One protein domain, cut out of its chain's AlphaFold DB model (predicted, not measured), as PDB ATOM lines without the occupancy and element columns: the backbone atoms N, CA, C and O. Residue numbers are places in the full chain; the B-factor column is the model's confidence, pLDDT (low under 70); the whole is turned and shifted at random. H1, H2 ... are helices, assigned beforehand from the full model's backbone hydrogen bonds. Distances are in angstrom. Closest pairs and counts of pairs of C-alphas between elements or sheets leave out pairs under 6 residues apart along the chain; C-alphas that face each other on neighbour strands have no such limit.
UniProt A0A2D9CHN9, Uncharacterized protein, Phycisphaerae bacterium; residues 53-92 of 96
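What this domain is: This is residues 53 to 92 of the 96 residues of an uncharacterized protein of Phycisphaerae bacterium (UniProt A0A2D9CHN9). One long helix, H1, makes nearly the whole length of the model, and at its last residues the chain turns a corner into a short helical turn, H2, and then a short tail, so that the outline is an L with a very long arm and a small foot. Residues 53 to 73 of H1 stick out free, and the tail after H2 also stands free. The printed part has 40 residues with two named helices, H1 then H2 along the chain, and no named strand; the class is all helix. The whole is extended, with a radius of gyration of the C-alphas of 15.6 A and spans of 49 by 21 by 6 A.

Where its parts are: H1 covers residues 53 to 80, 28 residues, and measures 40.2 A from first to last C-alpha. It begins at C-alpha 53 at (-48.789, -42.349, 126.817) and ends at C-alpha 80 at (-42.718, -50.263, 165.740). H2 covers residues 83 to 87, 6.2 A from first to last C-alpha, and ends at C-alpha 87 at (-55.969, -56.020, 167.281).

How they stand to each other: H1 and H2 are joined by a tight link of 2 residues. They only just touch, with 3 pairs of C-alphas within 8 A, and touch only at the corner by their link. H1 touches H2 with residues 77 to 78 alone; the closest C-alphas are those of Ala 78 and Phe 85, 7.1 A apart. Their centres are 22.8 A apart. In H1 and H2 every O i to N i+4 pair is within hydrogen-bond range. Residues 79 to 84 and 87 to 92 stand free.

The domain as a whole: The two C-alphas farthest apart are those of Leu 54 and Gly 92, at 49.9 A. The printed part has no cut, and no link between its helices is long. The mean pLDDT of the printed part is 80.3; residue 53 and residues 86 to 92 are under 70.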
ATOM      1  N   TYR A  53     -48.597 -41.727 125.503       69.19
ATOM      2  CA  TYR A  53     -48.789 -42.349 126.817       69.19
ATOM      3  C   TYR A  53     -47.886 -41.769 127.905       69.19
ATOM      4  O   TYR A  53     -47.825 -42.334 128.994       69.19
ATOM      5  N   LEU A  54     -47.223 -40.631 127.666       73.69
ATOM      6  CA  LEU A  54     -46.368 -39.984 128.668       73.69
ATOM      7  C   LEU A  54     -47.107 -39.770 130.002       73.69
ATOM      8  O   LEU A  54     -46.590 -40.117 131.061       73.69
ATOM      9  N   GLY A  55     -48.352 -39.280 129.952       71.38
ATOM     10  CA  GLY A  55     -49.188 -39.094 131.146       71.38
ATOM     11  C   GLY A  55     -49.547 -40.407 131.852       71.38
ATOM     12  O   GLY A  55     -49.525 -40.478 133.078       71.38
ATOM     13  N   VAL A  56     -49.808 -41.469 131.085       79.00
ATOM     14  CA  VAL A  56     -50.096 -42.810 131.620       79.00
ATOM     15  C   VAL A  56     -48.849 -43.408 132.276       79.00
ATOM     16  O   VAL A  56     -48.935 -43.977 133.359       79.00
ATOM     17  N   ASN A  57     -47.674 -43.212 131.677       76.38
ATOM     18  CA  ASN A  57     -46.399 -43.658 132.230       76.38
ATOM     19  C   ASN A  57     -46.108 -42.996 133.586       76.38
ATOM     20  O   ASN A  57     -45.747 -43.686 134.541       76.38
ATOM     21  N   ILE A  58     -46.337 -41.681 133.694       79.94
ATOM     22  CA  ILE A  58     -46.209 -40.930 134.954       79.94
ATOM     23  C   ILE A  58     -47.182 -41.470 136.009       79.94
ATOM     24  O   ILE A  58     -46.783 -41.689 137.153       79.94
ATOM     25  N   LEU A  59     -48.438 -41.733 135.631       83.06
ATOM     26  CA  LEU A  59     -49.446 -42.285 136.537       83.06
ATOM     27  C   LEU A  59     -49.040 -43.665 137.075       83.06
ATOM     28  O   LEU A  59     -49.099 -43.889 138.283       83.06
ATOM     29  N   PHE A  60     -48.592 -44.577 136.210       83.38
ATOM     30  CA  PHE A  60     -48.140 -45.905 136.633       83.38
ATOM     31  C   PHE A  60     -46.910 -45.844 137.542       83.38
ATOM     32  O   PHE A  60     -46.864 -46.558 138.541       83.38
ATOM     33  N   HIS A  61     -45.946 -44.965 137.259       80.12
ATOM     34  CA  HIS A  61     -44.796 -44.767 138.143       80.12
ATOM     35  C   HIS A  61     -45.215 -44.211 139.509       80.12
ATOM     36  O   HIS A  61     -44.734 -44.690 140.535       80.12
ATOM     37  N   ALA A  62     -46.142 -43.249 139.550       84.62
ATOM     38  CA  ALA A  62     -46.669 -42.717 140.805       84.62
ATOM     39  C   ALA A  62     -47.403 -43.796 141.620       84.62
ATOM     40  O   ALA A  62     -47.197 -43.899 142.829       84.62
ATOM     41  N   LEU A  63     -48.203 -44.642 140.962       86.75
ATOM     42  CA  LEU A  63     -48.862 -45.788 141.593       86.75
ATOM     43  C   LEU A  63     -47.850 -46.801 142.139       86.75
ATOM     44  O   LEU A  63     -48.015 -47.285 143.257       86.75
ATOM     45  N   LEU A  64     -46.780 -47.082 141.394       86.06
ATOM     46  CA  LEU A  64     -45.718 -47.989 141.821       86.06
ATOM     47  C   LEU A  64     -44.974 -47.448 143.051       86.06
ATOM     48  O   LEU A  64     -44.811 -48.169 144.035       86.06
ATOM     49  N   LEU A  65     -44.593 -46.166 143.048       87.81
ATOM     50  CA  LEU A  65     -43.982 -45.511 144.211       87.81
ATOM     51  C   LEU A  65     -44.933 -45.495 145.417       87.81
ATOM     52  O   LEU A  65     -44.495 -45.736 146.541       87.81
ATOM     53  N   CYS A  66     -46.229 -45.270 145.189       90.69
ATOM     54  CA  CYS A  66     -47.255 -45.328 146.228       90.69
ATOM     55  C   CYS A  66     -47.350 -46.730 146.852       90.69
ATOM     56  O   CYS A  66     -47.315 -46.864 148.074       90.69
ATOM     57  N   GLY A  67     -47.378 -47.789 146.036       90.31
ATOM     58  CA  GLY A  67     -47.386 -49.174 146.516       90.31
ATOM     59  C   GLY A  67     -46.148 -49.528 147.347       90.31
ATOM     60  O   GLY A  67     -46.268 -50.141 148.411       90.31
ATOM     61  N   ILE A  68     -44.961 -49.086 146.915       91.69
ATOM     62  CA  ILE A  68     -43.718 -49.253 147.686       91.69
ATOM     63  C   ILE A  68     -43.817 -48.507 149.020       91.69
ATOM     64  O   ILE A  68     -43.515 -49.081 150.065       91.69
ATOM     65  N   PHE A  69     -44.276 -47.254 149.006       93.31
ATOM     66  CA  PHE A  69     -44.422 -46.446 150.214       93.31
ATOM     67  C   PHE A  69     -45.395 -47.077 151.221       93.31
ATOM     68  O   PHE A  69     -45.085 -47.149 152.412       93.31
ATOM     69  N   ILE A  70     -46.537 -47.590 150.751       91.81
ATOM     70  CA  ILE A  70     -47.505 -48.316 151.587       91.81
ATOM     71  C   ILE A  70     -46.853 -49.567 152.182       91.81
ATOM     72  O   ILE A  70     -46.940 -49.778 153.388       91.81
ATOM     73  N   THR A  71     -46.145 -50.360 151.377       91.19
ATOM     74  CA  THR A  71     -45.472 -51.585 151.842       91.19
ATOM     75  C   THR A  71     -44.445 -51.281 152.936       91.19
ATOM     76  O   THR A  71     -44.453 -51.909 153.994       91.19
ATOM     77  N   VAL A  72     -43.602 -50.266 152.725       91.06
ATOM     78  CA  VAL A  72     -42.629 -49.810 153.728       91.06
ATOM     79  C   VAL A  72     -43.332 -49.311 154.990       91.06
ATOM     80  O   VAL A  72     -42.901 -49.638 156.093       91.06
ATOM     81  N   SER A  73     -44.437 -48.574 154.849       88.25
ATOM     82  CA  SER A  73     -45.229 -48.086 155.985       88.25
ATOM     83  C   SER A  73     -45.823 -49.233 156.803       88.25
ATOM     84  O   SER A  73     -45.781 -49.192 158.030       88.25
ATOM     85  N   VAL A  74     -46.321 -50.283 156.143       89.88
ATOM     86  CA  VAL A  74     -46.829 -51.501 156.792       89.88
ATOM     87  C   VAL A  74     -45.707 -52.236 157.529       89.88
ATOM     88  O   VAL A  74     -45.884 -52.604 158.688       89.88
ATOM     89  N   PHE A  75     -44.539 -52.410 156.906       91.69
ATOM     90  CA  PHE A  75     -43.390 -53.055 157.549       91.69
ATOM     91  C   PHE A  75     -42.867 -52.255 158.747       91.69
ATOM     92  O   PHE A  75     -42.574 -52.830 159.796       91.69
ATOM     93  N   GLU A  76     -42.795 -50.930 158.633       89.56
ATOM     94  CA  GLU A  76     -42.382 -50.064 159.737       89.56
ATOM     95  C   GLU A  76     -43.428 -50.055 160.864       89.56
ATOM     96  O   GLU A  76     -43.063 -50.085 162.042       89.56
ATOM     97  N   ALA A  77     -44.724 -50.090 160.531       87.69
ATOM     98  CA  ALA A  77     -45.794 -50.254 161.511       87.69
ATOM     99  C   ALA A  77     -45.682 -51.601 162.241       87.69
ATOM    100  O   ALA A  77     -45.783 -51.632 163.468       87.69
ATOM    101  N   ALA A  78     -45.399 -52.692 161.521       85.81
ATOM    102  CA  ALA A  78     -45.209 -54.018 162.107       85.81
ATOM    103  C   ALA A  78     -43.998 -54.050 163.048       85.81
ATOM    104  O   ALA A  78     -44.067 -54.618 164.135       85.81
ATOM    105  N   LYS A  79     -42.908 -53.370 162.675       85.88
ATOM    106  CA  LYS A  79     -41.701 -53.259 163.499       85.88
ATOM    107  C   LYS A  79     -41.903 -52.390 164.745       85.88
ATOM    108  O   LYS A  79     -41.404 -52.743 165.810       85.88
ATOM    109  N   ARG A  80     -42.582 -51.239 164.634       86.81
ATOM    110  CA  ARG A  80     -42.718 -50.263 165.740       86.81
ATOM    111  C   ARG A  80     -43.899 -50.522 166.671       86.81
ATOM    112  O   ARG A  80     -43.808 -50.208 167.856       86.81
ATOM    113  N   LYS A  81     -45.029 -50.994 166.144       81.88
ATOM    114  CA  LYS A  81     -46.272 -51.221 166.898       81.88
ATOM    115  C   LYS A  81     -46.965 -52.497 166.399       81.88
ATOM    116  O   LYS A  81     -48.056 -52.412 165.829       81.88
ATOM    117  N   PRO A  82     -46.375 -53.680 166.648       77.25
ATOM    118  CA  PRO A  82     -46.938 -54.954 166.199       77.25
ATOM    119  C   PRO A  82     -48.352 -55.205 166.750       77.25
ATOM    120  O   PRO A  82     -49.149 -55.859 166.087       77.25
ATOM    121  N   GLN A  83     -48.714 -54.613 167.901       77.06
ATOM    122  CA  GLN A  83     -50.068 -54.693 168.462       77.06
ATOM    123  C   GLN A  83     -51.192 -54.247 167.522       77.06
ATOM    124  O   GLN A  83     -52.289 -54.784 167.626       77.06
ATOM    125  N   ILE A  84     -50.926 -53.350 166.566       76.75
ATOM    126  CA  ILE A  84     -51.928 -52.934 165.571       76.75
ATOM    127  C   ILE A  84     -52.382 -54.134 164.725       76.75
ATOM    128  O   ILE A  84     -53.555 -54.242 164.390       76.75
ATOM    129  N   PHE A  85     -51.480 -55.075 164.440       74.88
ATOM    130  CA  PHE A  85     -51.790 -56.285 163.676       74.88
ATOM    131  C   PHE A  85     -52.433 -57.377 164.536       74.88
ATOM    132  O   PHE A  85     -53.205 -58.178 164.016       74.88
ATOM    133  N   TYR A  86     -52.182 -57.387 165.851       69.62
ATOM    134  CA  TYR A  86     -52.868 -58.289 166.781       69.62
ATOM    135  C   TYR A  86     -54.310 -57.851 167.065       69.62
ATOM    136  O   TYR A  86     -55.176 -58.707 167.167       69.62
ATOM    137  N   THR A  87     -54.597 -56.547 167.125       64.56
ATOM    138  CA  THR A  87     -55.969 -56.020 167.281       64.56
ATOM    139  C   THR A  87     -56.822 -56.186 166.015       64.56
ATOM    140  O   THR A  87     -58.042 -56.245 166.103       64.56
ATOM    141  N   LEU A  88     -56.201 -56.303 164.833       61.41
ATOM    142  CA  LEU A  88     -56.894 -56.657 163.583       61.41
ATOM    143  C   LEU A  88     -57.256 -58.154 163.499       61.41
ATOM    144  O   LEU A  88     -58.052 -58.541 162.644       61.41
ATOM    145  N   ARG A  89     -56.693 -59.001 164.375       61.97
ATOM    146  CA  ARG A  89     -57.110 -60.396 164.555       61.97
ATOM    147  C   ARG A  89     -58.353 -60.375 165.449       61.97
ATOM    148  O   ARG A  89     -58.240 -60.051 166.624       61.97
ATOM    149  N   GLY A  90     -59.528 -60.644 164.877       59.38
ATOM    150  CA  GLY A  90     -60.809 -60.566 165.590       59.38
ATOM    151  C   GLY A  90     -60.814 -61.318 166.928       59.38
ATOM    152  O   GLY A  90     -60.131 -62.334 167.078       59.38
ATOM    153  N   GLU A  91     -61.594 -60.806 167.887       56.69
ATOM    154  CA  GLU A  91     -61.895 -61.438 169.182       56.69
ATOM    155  C   GLU A  91     -62.525 -62.829 168.979       56.69
ATOM    156  O   GLU A  91     -63.742 -62.973 168.910       56.69
ATOM    157  N   GLY A  92     -61.693 -63.861 168.825       63.12
ATOM    158  CA  GLY A  92     -62.161 -65.244 168.662       63.12
ATOM    159  C   GLY A  92     -61.151 -66.244 168.097       63.12
ATOM    160  O   GLY A  92     -61.528 -67.358 167.762       63.12
TER     161      GLY A  92